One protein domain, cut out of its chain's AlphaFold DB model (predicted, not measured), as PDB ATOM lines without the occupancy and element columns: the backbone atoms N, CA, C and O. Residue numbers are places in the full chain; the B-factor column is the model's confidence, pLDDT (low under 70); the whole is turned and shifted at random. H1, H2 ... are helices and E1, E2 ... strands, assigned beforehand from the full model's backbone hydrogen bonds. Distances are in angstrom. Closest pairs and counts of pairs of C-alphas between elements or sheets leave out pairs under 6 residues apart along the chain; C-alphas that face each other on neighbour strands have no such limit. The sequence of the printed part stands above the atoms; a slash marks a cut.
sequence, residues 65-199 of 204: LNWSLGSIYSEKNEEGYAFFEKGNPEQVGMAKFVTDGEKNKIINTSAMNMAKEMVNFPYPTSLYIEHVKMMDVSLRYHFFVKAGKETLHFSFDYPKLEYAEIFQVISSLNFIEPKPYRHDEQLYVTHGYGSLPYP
ATOM      1  N   LEU A  65     -29.780  31.098  52.807       59.31
ATOM      2  CA  LEU A  65     -30.418  29.819  53.101       59.31
ATOM      3  C   LEU A  65     -31.365  30.054  54.278       59.31
ATOM      4  O   LEU A  65     -30.932  30.463  55.354       59.31
ATOM      5  N   ASN A  66     -32.659  29.805  54.084       52.69
ATOM      6  CA  ASN A  66     -33.674  30.008  55.121       52.69
ATOM      7  C   ASN A  66     -33.592  28.988  56.276       52.69
ATOM      8  O   ASN A  66     -34.272  29.165  57.286       52.69
ATOM      9  N   TRP A  67     -32.778  27.933  56.152       53.28
ATOM     10  CA  TRP A  67     -32.644  26.883  57.163       53.28
ATOM     11  C   TRP A  67     -31.188  26.570  57.501       53.28
ATOM     12  O   TRP A  67     -30.341  26.435  56.621       53.28
ATOM     13  N   SER A  68     -30.920  26.363  58.792       54.41
ATOM     14  CA  SER A  68     -29.697  25.708  59.244       54.41
ATOM     15  C   SER A  68     -29.790  24.219  58.917       54.41
ATOM     16  O   SER A  68     -30.488  23.472  59.610       54.41
ATOM     17  N   LEU A  69     -29.099  23.769  57.875       62.25
ATOM     18  CA  LEU A  69     -28.907  22.340  57.660       62.25
ATOM     19  C   LEU A  69     -28.074  21.789  58.824       62.25
ATOM     20  O   LEU A  69     -27.026  22.329  59.188       62.25
ATOM     21  N   GLY A  70     -28.579  20.738  59.471       64.25
ATOM     22  CA  GLY A  70     -27.928  20.137  60.635       64.25
ATOM     23  C   GLY A  70     -26.506  19.665  60.325       64.25
ATOM     24  O   GLY A  70     -25.628  19.829  61.171       64.25
ATOM     25  N   SER A  71     -26.282  19.192  59.096       73.69
ATOM     26  CA  SER A  71     -25.050  18.577  58.593       73.69
ATOM     27  C   SER A  71     -24.229  19.457  57.643       73.69
ATOM     28  O   SER A  71     -23.062  19.154  57.445       73.69
ATOM     29  N   ILE A  72     -24.769  20.552  57.088       78.88
ATOM     30  CA  ILE A  72     -24.115  21.320  56.006       78.88
ATOM     31  C   ILE A  72     -23.974  22.791  56.377       78.88
ATOM     32  O   ILE A  72     -24.871  23.382  56.979       78.88
ATOM     33  N   TYR A  73     -22.860  23.397  55.978       83.06
ATOM     34  CA  TYR A  73     -22.665  24.843  56.015       83.06
ATOM     35  C   TYR A  73     -22.131  25.362  54.675       83.06
ATOM     36  O   TYR A  73     -21.651  24.591  53.839       83.06
ATOM     37  N   SER A  74     -22.255  26.670  54.450       83.25
ATOM     38  CA  SER A  74     -21.748  27.334  53.252       83.25
ATOM     39  C   SER A  74     -20.802  28.477  53.600       83.25
ATOM     40  O   SER A  74     -20.983  29.173  54.599       83.25
ATOM     41  N   GLU A  75     -19.809  28.685  52.743       86.81
ATOM     42  CA  GLU A  75     -18.891  29.821  52.798       86.81
ATOM     43  C   GLU A  75     -18.963  30.591  51.481       86.81
ATOM     44  O   GLU A  75     -18.980  29.994  50.402       86.81
ATOM     45  N   LYS A  76     -19.015  31.923  51.556       83.50
ATOM     46  CA  LYS A  76     -18.967  32.791  50.374       83.50
ATOM     47  C   LYS A  76     -17.510  32.986  49.948       83.50
ATOM     48  O   LYS A  76     -16.667  33.295  50.785       83.50
ATOM     49  N   ASN A  77     -17.224  32.847  48.658       84.19
ATOM     50  CA  ASN A  77     -15.913  33.093  48.058       84.19
ATOM     51  C   ASN A  77     -16.034  34.030  46.837       84.19
ATOM     52  O   ASN A  77     -17.116  34.540  46.545       84.19
ATOM     53  N   GLU A  78     -14.925  34.289  46.138       81.00
ATOM     54  CA  GLU A  78     -14.904  35.185  44.966       81.00
ATOM     55  C   GLU A  78     -15.760  34.673  43.796       81.00
ATOM     56  O   GLU A  78     -16.287  35.467  43.021       81.00
ATOM     57  N   GLU A  79     -15.927  33.354  43.681       76.88
ATOM     58  CA  GLU A  79     -16.673  32.714  42.594       76.88
ATOM     59  C   GLU A  79     -18.158  32.489  42.926       76.88
ATOM     60  O   GLU A  79     -18.935  32.148  42.035       76.88
ATOM     61  N   GLY A  80     -18.567  32.668  44.186       84.88
ATOM     62  CA  GLY A  80     -19.917  32.404  44.675       84.88
ATOM     63  C   GLY A  80     -19.912  31.794  46.074       84.88
ATOM     64  O   GLY A  80     -19.525  32.441  47.044       84.88
ATOM     65  N   TYR A  81     -20.388  30.556  46.191       87.56
ATOM     66  CA  TYR A  81     -20.524  29.834  47.454       87.56
ATOM     67  C   TYR A  81     -19.942  28.428  47.342       87.56
ATOM     68  O   TYR A  81     -20.182  27.726  46.359       87.56
ATOM     69  N   ALA A  82     -19.234  27.996  48.377       90.38
ATOM     70  CA  ALA A  82     -18.800  26.619  48.570       90.38
ATOM     71  C   ALA A  82     -19.619  25.976  49.698       90.38
ATOM     72  O   ALA A  82     -19.939  26.636  50.687       90.38
ATOM     73  N   PHE A  83     -19.973  24.703  49.537       88.75
ATOM     74  CA  PHE A  83     -20.708  23.918  50.530       88.75
ATOM     75  C   PHE A  83     -19.819  22.831  51.118       88.75
ATOM     76  O   PHE A  83     -19.066  22.180  50.388       88.75
ATOM     77  N   PHE A  84     -19.976  22.609  52.418       87.81
ATOM     78  CA  PHE A  84     -19.177  21.683  53.212       87.81
ATOM     79  C   PHE A  84     -20.066  20.910  54.183       87.81
ATOM     80  O   PHE A  84     -21.041  21.447  54.718       87.81
ATOM     81  N   GLU A  85     -19.701  19.662  54.442       86.38
ATOM     82  CA  GLU A  85     -20.267  18.887  55.543       86.38
ATOM     83  C   GLU A  85     -19.587  19.292  56.864       86.38
ATOM     84  O   GLU A  85     -18.381  19.535  56.928       86.38
ATOM     85  N   LYS A  86     -20.347  19.399  57.956       83.12
ATOM     86  CA  LYS A  86     -19.803  19.797  59.260       83.12
ATOM     87  C   LYS A  86     -18.762  18.794  59.745       83.12
ATOM     88  O   LYS A  86     -19.046  17.615  59.913       83.12
ATOM     89  N   GLY A  87     -17.574  19.303  60.063       83.19
ATOM     90  CA  GLY A  87     -16.444  18.480  60.498       83.19
ATOM     91  C   GLY A  87     -15.617  17.908  59.344       83.19
ATOM     92  O   GLY A  87     -14.600  17.273  59.613       83.19
ATOM     93  N   ASN A  88     -16.000  18.177  58.091       83.06
ATOM     94  CA  ASN A  88     -15.252  17.794  56.903       83.06
ATOM     95  C   ASN A  88     -14.722  19.051  56.183       83.06
ATOM     96  O   ASN A  88     -15.517  19.902  55.784       83.06
ATOM     97  N   PRO A  89     -13.396  19.204  56.009       84.38
ATOM     98  CA  PRO A  89     -12.834  20.339  55.279       84.38
ATOM     99  C   PRO A  89     -13.007  20.217  53.757       84.38
ATOM    100  O   PRO A  89     -12.727  21.172  53.033       84.38
ATOM    101  N   GLU A  90     -13.412  19.052  53.246       87.38
ATOM    102  CA  GLU A  90     -13.614  18.867  51.817       87.38
ATOM    103  C   GLU A  90     -14.903  19.527  51.334       87.38
ATOM    104  O   GLU A  90     -15.988  19.345  51.889       87.38
ATOM    105  N   GLN A  91     -14.781  20.254  50.229       89.50
ATOM    106  CA  GLN A  91     -15.922  20.825  49.538       89.50
ATOM    107  C   GLN A  91     -16.788  19.712  48.931       89.50
ATOM    108  O   GLN A  91     -16.302  18.875  48.166       89.50
ATOM    109  N   VAL A  92     -18.085  19.738  49.240       87.69
ATOM    110  CA  VAL A  92     -19.084  18.777  48.735       87.69
ATOM    111  C   VAL A  92     -19.963  19.369  47.631       87.69
ATOM    112  O   VAL A  92     -20.645  18.643  46.905       87.69
ATOM    113  N   GLY A  93     -19.928  20.693  47.464       89.94
ATOM    114  CA  GLY A  93     -20.604  21.362  46.362       89.94
ATOM    115  C   GLY A  93     -20.294  22.846  46.239       89.94
ATOM    116  O   GLY A  93     -19.513  23.417  47.001       89.94
ATOM    117  N   MET A  94     -20.919  23.491  45.261       92.44
ATOM    118  CA  MET A  94     -20.788  24.924  45.006       92.44
ATOM    119  C   MET A  94     -22.067  25.537  44.444       92.44
ATOM    120  O   MET A  94     -22.900  24.823  43.885       92.44
ATOM    121  N   ALA A  95     -22.189  26.857  44.559       90.06
ATOM    122  CA  ALA A  95     -23.168  27.656  43.839       90.06
ATOM    123  C   ALA A  95     -22.525  28.913  43.257       90.06
ATOM    124  O   ALA A  95     -21.788  29.606  43.956       90.06
ATOM    125  N   LYS A  96     -22.845  29.246  42.006       90.81
ATOM    126  CA  LYS A  96     -22.423  30.500  41.376       90.81
ATOM    127  C   LYS A  96     -23.410  30.988  40.334       90.81
ATOM    128  O   LYS A  96     -24.098  30.191  39.696       90.81
ATOM    129  N   PHE A  97     -23.472  32.298  40.143       88.25
ATOM    130  CA  PHE A  97     -24.238  32.870  39.045       88.25
ATOM    131  C   PHE A  97     -23.535  32.577  37.722       88.25
ATOM    132  O   PHE A  97     -22.311  32.651  37.629       88.25
ATOM    133  N   VAL A  98     -24.314  32.204  36.710       88.88
ATOM    134  CA  VAL A  98     -23.815  31.902  35.370       88.88
ATOM    135  C   VAL A  98     -24.657  32.599  34.314       88.88
ATOM    136  O   VAL A  98     -25.886  32.668  34.392       88.88
ATOM    137  N   THR A  99     -23.975  33.073  33.283       88.81
ATOM    138  CA  THR A  99     -24.589  33.517  32.033       88.81
ATOM    139  C   THR A  99     -25.072  32.321  31.207       88.81
ATOM    140  O   THR A  99     -24.613  31.189  31.380       88.81
ATOM    141  N   ASP A 100     -25.949  32.566  30.230       85.62
ATOM    142  CA  ASP A 100     -26.386  31.525  29.288       85.62
ATOM    143  C   ASP A 100     -25.209  30.904  28.516       85.62
ATOM    144  O   ASP A 100     -25.187  29.700  28.252       85.62
ATOM    145  N   GLY A 101     -24.196  31.713  28.185       86.19
ATOM    146  CA  GLY A 101     -22.971  31.244  27.537       86.19
ATOM    147  C   GLY A 101     -22.181  30.273  28.417       86.19
ATOM    148  O   GLY A 101     -21.753  29.219  27.946       86.19
ATOM    149  N   GLU A 102     -22.031  30.584  29.705       89.00
ATOM    150  CA  GLU A 102     -21.346  29.718  30.672       89.00
ATOM    151  C   GLU A 102     -22.134  28.450  30.971       89.00
ATOM    152  O   GLU A 102     -21.553  27.366  30.973       89.00
ATOM    153  N   LYS A 103     -23.456  28.556  31.141       88.94
ATOM    154  CA  LYS A 103     -24.346  27.399  31.267       88.94
ATOM    155  C   LYS A 103     -24.162  26.442  30.091       88.94
ATOM    156  O   LYS A 103     -23.908  25.256  30.298       88.94
ATOM    157  N   ASN A 104     -24.228  26.953  28.861       87.50
ATOM    158  CA  ASN A 104     -24.038  26.142  27.659       87.50
ATOM    159  C   ASN A 104     -22.633  25.540  27.596       87.50
ATOM    160  O   ASN A 104     -22.480  24.381  27.220       87.50
ATOM    161  N   LYS A 105     -21.605  26.295  27.998       87.00
ATOM    162  CA  LYS A 105     -20.241  25.771  28.090       87.00
ATOM    163  C   LYS A 105     -20.176  24.589  29.056       87.00
ATOM    164  O   LYS A 105     -19.690  23.542  28.646       87.00
ATOM    165  N   ILE A 106     -20.697  24.724  30.278       86.94
ATOM    166  CA  ILE A 106     -20.698  23.668  31.308       86.94
ATOM    167  C   ILE A 106     -21.394  22.402  30.793       86.94
ATOM    168  O   ILE A 106     -20.843  21.306  30.903       86.94
ATOM    169  N   ILE A 107     -22.571  22.563  30.183       84.38
ATOM    170  CA  ILE A 107     -23.363  21.447  29.652       84.38
ATOM    171  C   ILE A 107     -22.630  20.738  28.505       84.38
ATOM    172  O   ILE A 107     -22.651  19.514  28.439       84.38
ATOM    173  N   ASN A 108     -21.965  21.488  27.621       80.75
ATOM    174  CA  ASN A 108     -21.340  20.936  26.415       80.75
ATOM    175  C   ASN A 108     -19.908  20.419  26.623       80.75
ATOM    176  O   ASN A 108     -19.430  19.638  25.803       80.75
ATOM    177  N   THR A 109     -19.193  20.870  27.661       73.06
ATOM    178  CA  THR A 109     -17.823  20.388  27.945       73.06
ATOM    179  C   THR A 109     -17.787  19.126  28.792       73.06
ATOM    180  O   THR A 109     -16.794  18.402  28.746       73.06
ATOM    181  N   SER A 110     -18.851  18.846  29.536       69.06
ATOM    182  CA  SER A 110     -18.911  17.696  30.435       69.06
ATOM    183  C   SER A 110     -19.681  16.553  29.774       69.06
ATOM    184  O   SER A 110     -20.575  16.784  28.958       69.06
ATOM    185  N   ALA A 111     -19.369  15.306  30.131       68.69
ATOM    186  CA  ALA A 111     -20.120  14.138  29.668       68.69
ATOM    187  C   ALA A 111     -21.481  14.055  30.388       68.69
ATOM    188  O   ALA A 111     -21.682  13.251  31.302       68.69
ATOM    189  N   MET A 112     -22.401  14.939  30.000       75.56
ATOM    190  CA  MET A 112     -23.739  15.063  30.571       75.56
ATOM    191  C   MET A 112     -24.684  14.061  29.910       75.56
ATOM    192  O   MET A 112     -24.888  14.104  28.700       75.56
ATOM    193  N   ASN A 113     -25.297  13.177  30.699       62.66
ATOM    194  CA  ASN A 113     -26.139  12.107  30.148       62.66
ATOM    195  C   ASN A 113     -27.638  12.434  30.107       62.66
ATOM    196  O   ASN A 113     -28.382  11.756  29.400       62.66
ATOM    197  N   MET A 114     -28.119  13.438  30.850       64.12
ATOM    198  CA  MET A 114     -29.561  13.696  30.914       64.12
ATOM    199  C   MET A 114     -29.886  15.115  31.365       64.12
ATOM    200  O   MET A 114     -29.591  15.472  32.499       64.12
ATOM    201  N   ALA A 115     -30.540  15.890  30.498       68.56
ATOM    202  CA  ALA A 115     -31.236  17.108  30.889       68.56
ATOM    203  C   ALA A 115     -32.644  16.729  31.355       68.56
ATOM    204  O   ALA A 115     -33.401  16.123  30.594       68.56
ATOM    205  N   LYS A 116     -33.003  17.069  32.590       78.38
ATOM    206  CA  LYS A 116     -34.350  16.844  33.114       78.38
ATOM    207  C   LYS A 116     -34.871  18.107  33.769       78.38
ATOM    208  O   LYS A 116     -34.214  18.681  34.634       78.38
ATOM    209  N   GLU A 117     -36.051  18.546  33.358       81.44
ATOM    210  CA  GLU A 117     -36.760  19.591  34.088       81.44
ATOM    211  C   GLU A 117     -37.270  19.015  35.406       81.44
ATOM    212  O   GLU A 117     -37.880  17.942  35.444       81.44
ATOM    213  N   MET A 118     -36.991  19.714  36.503       77.94
ATOM    214  CA  MET A 118     -37.436  19.297  37.826       77.94
ATOM    215  C   MET A 118     -38.865  19.773  38.053       77.94
ATOM    216  O   MET A 118     -39.114  20.833  38.628       77.94
ATOM    217  N   VAL A 119     -39.808  18.971  37.566       75.19
ATOM    218  CA  VAL A 119     -41.239  19.179  37.796       75.19
ATOM    219  C   VAL A 119     -41.499  19.201  39.307       75.19
ATOM    220  O   VAL A 119     -40.949  18.378  40.038       75.19
ATOM    221  N   ASN A 120     -42.329  20.144  39.763       73.69
ATOM    222  CA  ASN A 120     -42.701  20.349  41.171       73.69
ATOM    223  C   ASN A 120     -41.573  20.826  42.104       73.69
ATOM    224  O   ASN A 120     -41.735  20.813  43.323       73.69
ATOM    225  N   PHE A 121     -40.424  21.243  41.569       75.94
ATOM    226  CA  PHE A 121     -39.408  21.891  42.391       75.94
ATOM    227  C   PHE A 121     -39.789  23.362  42.660       75.94
ATOM    228  O   PHE A 121     -40.346  24.002  41.764       75.94
ATOM    229  N   PRO A 122     -39.474  23.938  43.843       73.00
ATOM    230  CA  PRO A 122     -39.895  25.298  44.204       73.00
ATOM    231  C   PRO A 122     -39.438  26.392  43.240       73.00
ATOM    232  O   PRO A 122     -40.024  27.468  43.203       73.00
ATOM    233  N   TYR A 123     -38.412  26.126  42.438       77.44
ATOM    234  CA  TYR A 123     -37.903  27.050  41.437       77.44
ATOM    235  C   TYR A 123     -37.812  26.373  40.072       77.44
ATOM    236  O   TYR A 123     -37.476  25.184  40.020       77.44
ATOM    237  N   PRO A 124     -38.020  27.105  38.958       81.69
ATOM    238  CA  PRO A 124     -37.773  26.566  37.625       81.69
ATOM    239  C   PRO A 124     -36.315  26.105  37.507       81.69
ATOM    240  O   PRO A 124     -35.395  26.924  37.455       81.69
ATOM    241  N   THR A 125     -36.118  24.786  37.497       85.69
ATOM    242  CA  THR A 125     -34.796  24.168  37.644       85.69
ATOM    243  C   THR A 125     -34.576  23.103  36.583       85.69
ATOM    244  O   THR A 125     -35.407  22.214  36.383       85.69
ATOM    245  N   SER A 126     -33.430  23.181  35.911       88.75
ATOM    246  CA  SER A 126     -32.943  22.131  35.014       88.75
ATOM    247  C   SER A 126     -31.835  21.341  35.704       88.75
ATOM    248  O   SER A 126     -30.877  21.938  36.196       88.75
ATOM    249  N   LEU A 127     -31.947  20.015  35.702       87.62
ATOM    250  CA  LEU A 127     -30.963  19.090  36.251       87.62
ATOM    251  C   LEU A 127     -30.162  18.426  35.131       87.62
ATOM    252  O   LEU A 127     -30.746  17.921  34.173       87.62
ATOM    253  N   TYR A 128     -28.843  18.385  35.300       88.12
ATOM    254  CA  TYR A 128     -27.912  17.615  34.482       88.12
ATOM    255  C   TYR A 128     -27.051  16.721  35.369       88.12
ATOM    256  O   TYR A 128     -26.729  17.080  36.502       88.12
ATOM    257  N   ILE A 129     -26.689  15.549  34.851       86.69
ATOM    258  CA  ILE A 129     -25.889  14.559  35.576       86.69
ATOM    259  C   ILE A 129     -24.630  14.267  34.775       86.69
ATOM    260  O   ILE A 129     -24.700  13.713  33.670       86.69
ATOM    261  N   GLU A 130     -23.493  14.615  35.362       86.62
ATOM    262  CA  GLU A 130     -22.166  14.278  34.875       86.62
ATOM    263  C   GLU A 130     -21.706  12.966  35.520       86.62
ATOM    264  O   GLU A 130     -21.826  12.771  36.730       86.62
ATOM    265  N   HIS A 131     -21.167  12.057  34.707       83.75
ATOM    266  CA  HIS A 131     -20.492  10.861  35.211       83.75
ATOM    267  C   HIS A 131     -19.004  11.163  35.367       83.75
ATOM    268  O   HIS A 131     -18.270  11.240  34.379       83.75
ATOM    269  N   VAL A 132     -18.563  11.326  36.610       81.94
ATOM    270  CA  VAL A 132     -17.168  11.613  36.951       81.94
ATOM    271  C   VAL A 132     -16.427  10.318  37.289       81.94
ATOM    272  O   VAL A 132     -16.989   9.384  37.847       81.94
ATOM    273  N   LYS A 133     -15.146  10.245  36.910       74.56
ATOM    274  CA  LYS A 133     -14.250   9.117  37.221       74.56
ATOM    275  C   LYS A 133     -13.237   9.530  38.287       74.56
ATOM    276  O   LYS A 133     -12.035   9.532  38.031       74.56
ATOM    277  N   MET A 134     -13.725   9.949  39.449       77.06
ATOM    278  CA  MET A 134     -12.889  10.235  40.619       77.06
ATOM    279  C   MET A 134     -13.053   9.106  41.643       77.06
ATOM    280  O   MET A 134     -14.071   8.422  41.623       77.06
ATOM    281  N   MET A 135     -12.055   8.877  42.507       74.62
ATOM    282  CA  MET A 135     -12.072   7.735  43.443       74.62
ATOM    283  C   MET A 135     -13.308   7.727  44.354       74.62
ATOM    284  O   MET A 135     -13.889   6.666  44.556       74.62
ATOM    285  N   ASP A 136     -13.745   8.903  44.812       81.12
ATOM    286  CA  ASP A 136     -14.805   9.042  45.823       81.12
ATOM    287  C   ASP A 136     -16.070   9.737  45.291       81.12
ATOM    288  O   ASP A 136     -16.960  10.101  46.057       81.12
ATOM    289  N   VAL A 137     -16.156   9.955  43.974       80.69
ATOM    290  CA  VAL A 137     -17.303  10.616  43.338       80.69
ATOM    291  C   VAL A 137     -17.698   9.849  42.090       80.69
ATOM    292  O   VAL A 137     -16.938   9.767  41.125       80.69
ATOM    293  N   SER A 138     -18.920   9.319  42.113       80.94
ATOM    294  CA  SER A 138     -19.500   8.565  40.999       80.94
ATOM    295  C   SER A 138     -20.264   9.472  40.040       80.94
ATOM    296  O   SER A 138     -20.246   9.266  38.827       80.94
ATOM    297  N   LEU A 139     -20.964  10.470  40.585       85.81
ATOM    298  CA  LEU A 139     -21.815  11.382  39.832       85.81
ATOM    299  C   LEU A 139     -21.628  12.802  40.348       85.81
ATOM    300  O   LEU A 139     -21.487  13.017  41.551       85.81
ATOM    301  N   ARG A 140     -21.702  13.766  39.437       88.38
ATOM    302  CA  ARG A 140     -21.797  15.179  39.774       88.38
ATOM    303  C   ARG A 140     -23.105  15.729  39.237       88.38
ATOM    304  O   ARG A 140     -23.411  15.637  38.047       88.38
ATOM    305  N   TYR A 141     -23.906  16.273  40.140       89.06
ATOM    306  CA  TYR A 141     -25.170  16.904  39.797       89.06
ATOM    307  C   TYR A 141     -24.940  18.362  39.455       89.06
ATOM    308  O   TYR A 141     -24.190  19.049  40.143       89.06
ATOM    309  N   HIS A 142     -25.618  18.840  38.418       91.44
ATOM    310  CA  HIS A 142     -25.640  20.242  38.032       91.44
ATOM    311  C   HIS A 142     -27.084  20.722  37.998       91.44
ATOM    312  O   HIS A 142     -27.878  20.257  37.180       91.44
ATOM    313  N   PHE A 143     -27.414  21.669  38.867       91.06
ATOM    314  CA  PHE A 143     -28.727  22.299  38.901       91.06
ATOM    315  C   PHE A 143     -28.603  23.719  38.379       91.06
ATOM    316  O   PHE A 143     -27.763  24.483  38.845       91.06
ATOM    317  N   PHE A 144     -29.445  24.081  37.424       91.00
ATOM    318  CA  PHE A 144     -29.544  25.440  36.909       91.00
ATOM    319  C   PHE A 144     -30.896  26.003  37.313       91.00
ATOM    320  O   PHE A 144     -31.915  25.659  36.710       91.00
ATOM    321  N   VAL A 145     -30.884  26.841  38.343       88.81
ATOM    322  CA  VAL A 145     -32.075  27.445  38.934       88.81
ATOM    323  C   VAL A 145     -32.257  28.840  38.350       88.81
ATOM    324  O   VAL A 145     -31.355  29.673  38.439       88.81
ATOM    325  N   LYS A 146     -33.413  29.110  37.740       82.69
ATOM    326  CA  LYS A 146     -33.725  30.457  37.244       82.69
ATOM    327  C   LYS A 146     -34.082  31.374  38.417       82.69
ATOM    328  O   LYS A 146     -35.087  31.151  39.089       82.69
ATOM    329  N   ALA A 147     -33.284  32.420  38.618       73.44
ATOM    330  CA  ALA A 147     -33.450  33.446  39.643       73.44
ATOM    331  C   ALA A 147     -33.682  34.809  38.963       73.44
ATOM    332  O   ALA A 147     -32.777  35.617  38.771       73.44
ATOM    333  N   GLY A 148     -34.912  35.037  38.506       71.56
ATOM    334  CA  GLY A 148     -35.267  36.231  37.743       71.56
ATOM    335  C   GLY A 148     -34.621  36.206  36.356       71.56
ATOM    336  O   GLY A 148     -34.946  35.342  35.542       71.56
ATOM    337  N   LYS A 149     -33.721  37.161  36.084       70.38
ATOM    338  CA  LYS A 149     -32.947  37.233  34.827       70.38
ATOM    339  C   LYS A 149     -31.630  36.461  34.879       70.38
ATOM    340  O   LYS A 149     -30.994  36.290  33.844       70.38
ATOM    341  N   GLU A 150     -31.225  36.017  36.061       78.31
ATOM    342  CA  GLU A 150     -29.966  35.320  36.269       78.31
ATOM    343  C   GLU A 150     -30.209  33.821  36.451       78.31
ATOM    344  O   GLU A 150     -31.306  33.375  36.804       78.31
ATOM    345  N   THR A 151     -29.181  33.020  36.184       87.75
ATOM    346  CA  THR A 151     -29.207  31.582  36.453       87.75
ATOM    347  C   THR A 151     -28.192  31.275  37.536       87.75
ATOM    348  O   THR A 151     -27.009  31.565  37.377       87.75
ATOM    349  N   LEU A 152     -28.645  30.653  38.620       88.56
ATOM    350  CA  LEU A 152     -27.769  30.143  39.662       88.56
ATOM    351  C   LEU A 152     -27.449  28.680  39.353       88.56
ATOM    352  O   LEU A 152     -28.342  27.835  39.252       88.56
ATOM    353  N   HIS A 153     -26.170  28.392  39.140       92.25
ATOM    354  CA  HIS A 153     -25.653  27.049  38.923       92.25
ATOM    355  C   HIS A 153     -25.205  26.465  40.256       92.25
ATOM    356  O   HIS A 153     -24.319  27.022  40.894       92.25
ATOM    357  N   PHE A 154     -25.783  25.331  40.641       91.56
ATOM    358  CA  PHE A 154     -25.292  24.499  41.732       91.56
ATOM    359  C   PHE A 154     -24.594  23.264  41.189       91.56
ATOM    360  O   PHE A 154     -25.071  22.656  40.226       91.56
ATOM    361  N   SER A 155     -23.518  22.850  41.848       92.69
ATOM    362  CA  SER A 155     -22.864  21.575  41.579       92.69
ATOM    363  C   SER A 155     -22.604  20.805  42.864       92.69
ATOM    364  O   SER A 155     -22.080  21.390  43.804       92.69
ATOM    365  N   PHE A 156     -22.967  19.524  42.904       91.12
ATOM    366  CA  PHE A 156     -22.787  18.664  44.078       91.12
ATOM    367  C   PHE A 156     -22.220  17.306  43.686       91.12
ATOM    368  O   PHE A 156     -22.661  16.712  42.696       91.12
ATOM    369  N   ASP A 157     -21.284  16.816  44.491       88.12
ATOM    370  CA  ASP A 157     -20.644  15.518  44.310       88.12
ATOM    371  C   ASP A 157     -21.401  14.426  45.069       88.12
ATOM    372  O   ASP A 157     -21.646  14.529  46.268       88.12
ATOM    373  N   TYR A 158     -21.748  13.346  44.373       83.56
ATOM    374  CA  TYR A 158     -22.393  12.172  44.951       83.56
ATOM    375  C   TYR A 158     -21.428  10.974  44.949       83.56
ATOM    376  O   TYR A 158     -20.818  10.685  43.908       83.56
ATOM    377  N   PRO A 159     -21.301  10.233  46.069       82.50
ATOM    378  CA  PRO A 159     -22.173  10.226  47.255       82.50
ATOM    379  C   PRO A 159     -21.702  11.103  48.432       82.50
ATOM    380  O   PRO A 159     -22.067  10.821  49.565       82.50
ATOM    381  N   LYS A 160     -20.893  12.151  48.208       85.38
ATOM    382  CA  LYS A 160     -20.442  13.026  49.311       85.38
ATOM    383  C   LYS A 160     -21.595  13.745  50.019       85.38
ATOM    384  O   LYS A 160     -21.454  14.110  51.178       85.38
ATOM    385  N   LEU A 161     -22.705  13.962  49.316       80.75
ATOM    386  CA  LEU A 161     -23.935  14.502  49.874       80.75
ATOM    387  C   LEU A 161     -25.135  13.677  49.408       80.75
ATOM    388  O   LEU A 161     -25.238  13.339  48.223       80.75
ATOM    389  N   GLU A 162     -26.057  13.373  50.322       81.12
ATOM    390  CA  GLU A 162     -27.264  12.625  49.980       81.12
ATOM    391  C   GLU A 162     -28.246  13.488  49.178       81.12
ATOM    392  O   GLU A 162     -28.311  14.714  49.301       81.12
ATOM    393  N   TYR A 163     -29.087  12.847  48.362       76.44
ATOM    394  CA  TYR A 163     -30.059  13.563  47.524       76.44
ATOM    395  C   TYR A 163     -30.995  14.469  48.323       76.44
ATOM    396  O   TYR A 163     -31.314  15.572  47.880       76.44
ATOM    397  N   ALA A 164     -31.441  14.002  49.489       74.81
ATOM    398  CA  ALA A 164     -32.319  14.770  50.362       74.81
ATOM    399  C   ALA A 164     -31.671  16.093  50.781       74.81
ATOM    400  O   ALA A 164     -32.305  17.144  50.726       74.81
ATOM    401  N   GLU A 165     -30.390  16.031  51.126       77.88
ATOM    402  CA  GLU A 165     -29.609  17.171  51.571       77.88
ATOM    403  C   GLU A 165     -29.337  18.149  50.424       77.88
ATOM    404  O   GLU A 165     -29.584  19.345  50.573       77.88
ATOM    405  N   ILE A 166     -28.933  17.649  49.247       81.94
ATOM    406  CA  ILE A 166     -28.761  18.461  48.028       81.94
ATOM    407  C   ILE A 166     -30.043  19.248  47.723       81.94
ATOM    408  O   ILE A 166     -30.014  20.457  47.487       81.94
ATOM    409  N   PHE A 167     -31.188  18.566  47.735       78.81
ATOM    410  CA  PHE A 167     -32.469  19.176  47.387       78.81
ATOM    411  C   PHE A 167     -32.899  20.197  48.434       78.81
ATOM    412  O   PHE A 167     -33.450  21.234  48.070       78.81
ATOM    413  N   GLN A 168     -32.619  19.929  49.710       75.88
ATOM    414  CA  GLN A 168     -32.906  20.849  50.802       75.88
ATOM    415  C   GLN A 168     -32.043  22.116  50.733       75.88
ATOM    416  O   GLN A 168     -32.559  23.208  50.969       75.88
ATOM    417  N   VAL A 169     -30.763  22.012  50.348       78.50
ATOM    418  CA  VAL A 169     -29.907  23.188  50.097       78.50
ATOM    419  C   VAL A 169     -30.553  24.079  49.039       78.50
ATOM    420  O   VAL A 169     -30.827  25.250  49.297       78.50
ATOM    421  N   ILE A 170     -30.845  23.515  47.867       80.25
ATOM    422  CA  ILE A 170     -31.348  24.280  46.719       80.25
ATOM    423  C   ILE A 170     -32.759  24.818  46.994       80.25
ATOM    424  O   ILE A 170     -33.123  25.895  46.528       80.25
ATOM    425  N   SER A 171     -33.581  24.111  47.764       71.25
ATOM    426  CA  SER A 171     -34.924  24.595  48.064       71.25
ATOM    427  C   SER A 171     -34.996  25.634  49.174       71.25
ATOM    428  O   SER A 171     -35.962  26.392  49.237       71.25
ATOM    429  N   SER A 172     -33.982  25.688  50.037       70.38
ATOM    430  CA  SER A 172     -33.884  26.690  51.097       70.38
ATOM    431  C   SER A 172     -33.437  28.066  50.601       70.38
ATOM    432  O   SER A 172     -33.377  29.003  51.400       70.38
ATOM    433  N   LEU A 173     -33.151  28.199  49.301       71.25
ATOM    434  CA  LEU A 173     -32.888  29.486  48.671       71.25
ATOM    435  C   LEU A 173     -34.058  30.430  48.928       71.25
ATOM    436  O   LEU A 173     -35.220  30.041  48.866       71.25
ATOM    437  N   ASN A 174     -33.738  31.682  49.229       66.12
ATOM    438  CA  ASN A 174     -34.723  32.737  49.369       66.12
ATOM    439  C   ASN A 174     -34.501  33.790  48.286       66.12
ATOM    440  O   ASN A 174     -33.788  34.771  48.494       66.12
ATOM    441  N   PHE A 175     -35.081  33.569  47.107       61.88
ATOM    442  CA  PHE A 175     -35.124  34.602  46.075       61.88
ATOM    443  C   PHE A 175     -36.258  35.589  46.348       61.88
ATOM    444  O   PHE A 175     -37.388  35.188  46.638       61.88
ATOM    445  N   ILE A 176     -35.959  36.883  46.197       55.12
ATOM    446  CA  ILE A 176     -36.970  37.948  46.222       55.12
ATOM    447  C   ILE A 176     -37.965  37.705  45.075       55.12
ATOM    448  O   ILE A 176     -39.176  37.697  45.306       55.12
ATOM    449  N   GLU A 177     -37.445  37.412  43.873       53.41
ATOM    450  CA  GLU A 177     -38.202  37.021  42.678       53.41
ATOM    451  C   GLU A 177     -37.373  36.090  41.754       53.41
ATOM    452  O   GLU A 177     -36.218  36.416  41.454       53.41
ATOM    453  N   PRO A 178     -37.937  34.971  41.246       55.44
ATOM    454  CA  PRO A 178     -39.277  34.459  41.515       55.44
ATOM    455  C   PRO A 178     -39.384  33.938  42.949       55.44
ATOM    456  O   PRO A 178     -38.440  33.366  43.489       55.44
ATOM    457  N   LYS A 179     -40.554  34.117  43.564       59.59
ATOM    458  CA  LYS A 179     -40.837  33.485  44.854       59.59
ATOM    459  C   LYS A 179     -40.900  31.964  44.668       59.59
ATOM    460  O   LYS A 179     -41.402  31.520  43.633       59.59
ATOM    461  N   PRO A 180     -40.433  31.171  45.648       61.97
ATOM    462  CA  PRO A 180     -40.539  29.721  45.573       61.97
ATOM    463  C   PRO A 180     -42.005  29.296  45.447       61.97
ATOM    464  O   PRO A 180     -42.861  29.812  46.175       61.97
ATOM    465  N   TYR A 181     -42.292  28.337  44.564       63.12
ATOM    466  CA  TYR A 181     -43.580  27.656  44.530       63.12
ATOM    467  C   TYR A 181     -43.815  26.980  45.883       63.12
ATOM    468  O   TYR A 181     -42.983  26.211  46.372       63.12
ATOM    469  N   ARG A 182     -44.952  27.299  46.502       63.22
ATOM    470  CA  ARG A 182     -45.441  26.627  47.704       63.22
ATOM    471  C   ARG A 182     -46.518  25.649  47.280       63.22
ATOM    472  O   ARG A 182     -47.393  26.004  46.495       63.22
ATOM    473  N   HIS A 183     -46.421  24.435  47.791       64.12
ATOM    474  CA  HIS A 183     -47.366  23.370  47.513       64.12
ATOM    475  C   HIS A 183     -47.927  22.874  48.840       64.12
ATOM    476  O   HIS A 183     -47.173  22.709  49.798       64.12
ATOM    477  N   ASP A 184     -49.236  22.648  48.874       59.88
ATOM    478  CA  ASP A 184     -49.951  22.208  50.076       59.88
ATOM    479  C   ASP A 184     -49.924  20.675  50.247       59.88
ATOM    480  O   ASP A 184     -50.370  20.148  51.264       59.88
ATOM    481  N   GLU A 185     -49.380  19.948  49.263       63.34
ATOM    482  CA  GLU A 185     -49.357  18.483  49.190       63.34
ATOM    483  C   GLU A 185     -47.921  17.944  49.046       63.34
ATOM    484  O   GLU A 185     -47.028  18.633  48.546       63.34
ATOM    485  N   GLN A 186     -47.692  16.688  49.453       67.50
ATOM    486  CA  GLN A 186     -46.411  16.001  49.261       67.50
ATOM    487  C   GLN A 186     -46.163  15.773  47.766       67.50
ATOM    488  O   GLN A 186     -46.891  15.031  47.103       67.50
ATOM    489  N   LEU A 187     -45.098  16.369  47.242       67.44
ATOM    490  CA  LEU A 187     -44.721  16.236  45.840       67.44
ATOM    491  C   LEU A 187     -43.651  15.172  45.654       67.44
ATOM    492  O   LEU A 187     -42.999  14.758  46.606       67.44
ATOM    493  N   TYR A 188     -43.428  14.776  44.404       70.81
ATOM    494  CA  TYR A 188     -42.281  13.969  44.011       70.81
ATOM    495  C   TYR A 188     -41.405  14.769  43.061       70.81
ATOM    496  O   TYR A 188     -41.902  15.323  42.078       70.81
ATOM    497  N   VAL A 189     -40.104  14.798  43.339       65.94
ATOM    498  CA  VAL A 189     -39.117  15.473  42.495       65.94
ATOM    499  C   VAL A 189     -38.113  14.451  41.986       65.94
ATOM    500  O   VAL A 189     -37.712  13.518  42.682       65.94
ATOM    501  N   THR A 190     -37.726  14.595  40.725       74.69
ATOM    502  CA  THR A 190     -36.844  13.645  40.053       74.69
ATOM    503  C   THR A 190     -35.377  13.968  40.307       74.69
ATOM    504  O   THR A 190     -34.962  15.102  40.085       74.69
ATOM    505  N   HIS A 191     -34.581  12.967  40.676       70.31
ATOM    506  CA  HIS A 191     -33.145  13.100  40.977       70.31
ATOM    507  C   HIS A 191     -32.260  12.354  39.960       70.31
ATOM    508  O   HIS A 191     -31.175  11.861  40.262       70.31
ATOM    509  N   GLY A 192     -32.758  12.238  38.728       72.00
ATOM    510  CA  GLY A 192     -32.141  11.453  37.668       72.00
ATOM    511  C   GLY A 192     -32.946  10.197  37.366       72.00
ATOM    512  O   GLY A 192     -34.022  10.282  36.769       72.00
ATOM    513  N   TYR A 193     -32.413   9.052  37.792       69.62
ATOM    514  CA  TYR A 193     -32.953   7.714  37.524       69.62
ATOM    515  C   TYR A 193     -34.159   7.329  38.398       69.62
ATOM    516  O   TYR A 193     -34.705   6.241  38.236       69.62
ATOM    517  N   GLY A 194     -34.593   8.212  39.299       73.19
ATOM    518  CA  GLY A 194     -35.729   7.996  40.193       73.19
ATOM    519  C   GLY A 194     -36.431   9.297  40.583       73.19
ATOM    520  O   GLY A 194     -36.121  10.384  40.073       73.19
ATOM    521  N   SER A 195     -37.397   9.173  41.488       76.06
ATOM    522  CA  SER A 195     -38.112  10.284  42.112       76.06
ATOM    523  C   SER A 195     -38.195  10.084  43.618       76.06
ATOM    524  O   SER A 195     -38.406   8.961  44.071       76.06
ATOM    525  N   LEU A 196     -38.088  11.174  44.371       73.75
ATOM    526  CA  LEU A 196     -38.147  11.185  45.830       73.75
ATOM    527  C   LEU A 196     -39.251  12.131  46.319       73.75
ATOM    528  O   LEU A 196     -39.527  13.123  45.635       73.75
ATOM    529  N   PRO A 197     -39.890  11.843  47.467       67.94
ATOM    530  CA  PRO A 197     -40.868  12.742  48.060       67.94
ATOM    531  C   PRO A 197     -40.192  14.045  48.506       67.94
ATOM    532  O   PRO A 197     -39.134  14.022  49.125       67.94
ATOM    533  N   TYR A 198     -40.801  15.184  48.195       66.19
ATOM    534  CA  TYR A 198     -40.301  16.520  48.497       66.19
ATOM    535  C   TYR A 198     -41.403  17.410  49.124       66.19
ATOM    536  O   TYR A 198     -42.539  17.365  48.639       66.19
ATOM    537  N   PRO A 199     -41.088  18.236  50.146       62.00
ATOM    538  CA  PRO A 199     -39.825  18.263  50.889       62.00
ATOM    539  C   PRO A 199     -39.575  16.945  51.633       62.00
ATOM    540  O   PRO A 199     -40.510  16.250  52.034       62.00
TER     541      PRO A 199
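AT A GLANCE: This is residues 65 to 199 of the 204 residues of an uncharacterized protein of Bacillus boroniphilus JCM 21738 (UniProt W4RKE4). One strongly twisted sheet of seven antiparallel strands curls round a short helix, H2, on one face, while a second helix, H1, lies over the opposite face. A small hairpin, E8 and E9, sits near H2, away from H1, and a long link from H2 leads to it. The printed part has 135 residues, with two named helices and nine named strands in the order E1 E2 E3 H1 E4 E5 E6 E7 H2 E8 E9; the large sheet runs E1 - E2 - E3 - E7 - E6 - E5 - E4. The class is mixed, helices and strands. The whole is compact and rounded, with a radius of gyration of the C-alphas of 14.2 A and spans of 41 by 35 by 33 A.

IN THESE COORDINATES: The largest sheet holds E6, residues 137 to 147, the longest strand by residues and 28.2 A from first to last C-alpha; E5, residues 125 to 134, 26.1 A; and E7, residues 150 to 158, 25.9 A. E3 is residues 91 to 98, 19.6 A, E2 residues 80 to 85, 17.3 A, and E4 residues 112 to 117, 14.2 A. E1, residues 72 to 77, is 16.4 A long and begins at C-alpha 72, (-24.115, 21.320, 56.006). H1, residues 100 to 109, is 14.1 A long and begins at C-alpha 100, (-26.386, 31.525, 29.288). H2, residues 163 to 171, is 12.1 A long. The short strands are E8, residues 187 to 190, 10.1 A, and E9, residues 195 to 198, 9.2 A, which ends at C-alpha 198, (-40.301, 16.520, 48.497).

HOW THE PARTS SIT: In the seven-stranded sheet E1 and E4 are the edge strands, and from edge to edge the strands' lines turn by 103 degrees. E1 E2 E3 form one meander, each strand the antiparallel neighbour of the one before, and E4 E5 E6 E7 form another. E7 and E6 are a hairpin at 162 degrees, with N 154 and O 143 2.8 A apart, within hydrogen-bond range. E6 and E5 are a hairpin at 157 degrees, with N 128 and O 142 at 2.8 A, and E5 and E4 one at 158 degrees, with N 127 and O 116 at 2.8 A. E3, of the first meander, and E7, of the second, are antiparallel neighbours at 162 degrees, with N 96 and O 153 at 2.9 A, within hydrogen-bond range. E2 pairs with E3 through N 81 and O 95, 2.8 A, and with E1 through N 82 and O 75, 2.9 A. H1 and H2 lie on opposite faces of this sheet, which gives three layers, a sheet with a helix on each face. H1 has a height over the sheet of 8.3 A, lies over E6 and runs along the strands, at 16 degrees to E6 on the local plane; only just it is not over E7 and E5, with 2 of its C-alphas falling on each. The closest C-alphas of H2 and E7 are those of Ile 166 and Phe 156, 7.2 A apart. H2 and E9 are near each other, with 8 pairs of C-alphas within 10 A. E8 and E9 are antiparallel at 140 degrees, with N 198 and O 187 at 2.7 A. E8 and E4 are only just apart, at 8.0 A. In H1 and H2 every O i to N i+4 pair is within hydrogen-bond range.

THE WHOLE: The two C-alphas farthest apart are those of Met 135 and Asp 184, 41.1 A. The printed part has no cut. The link from H2 to E8, residues 172 to 186, is long, and the link from E4 to E5 is short but not tight; the others are tight. The mean pLDDT of the printed part is 78.0, and 30 residues are under 70, among them residues 65 to 70 and 174 to 187.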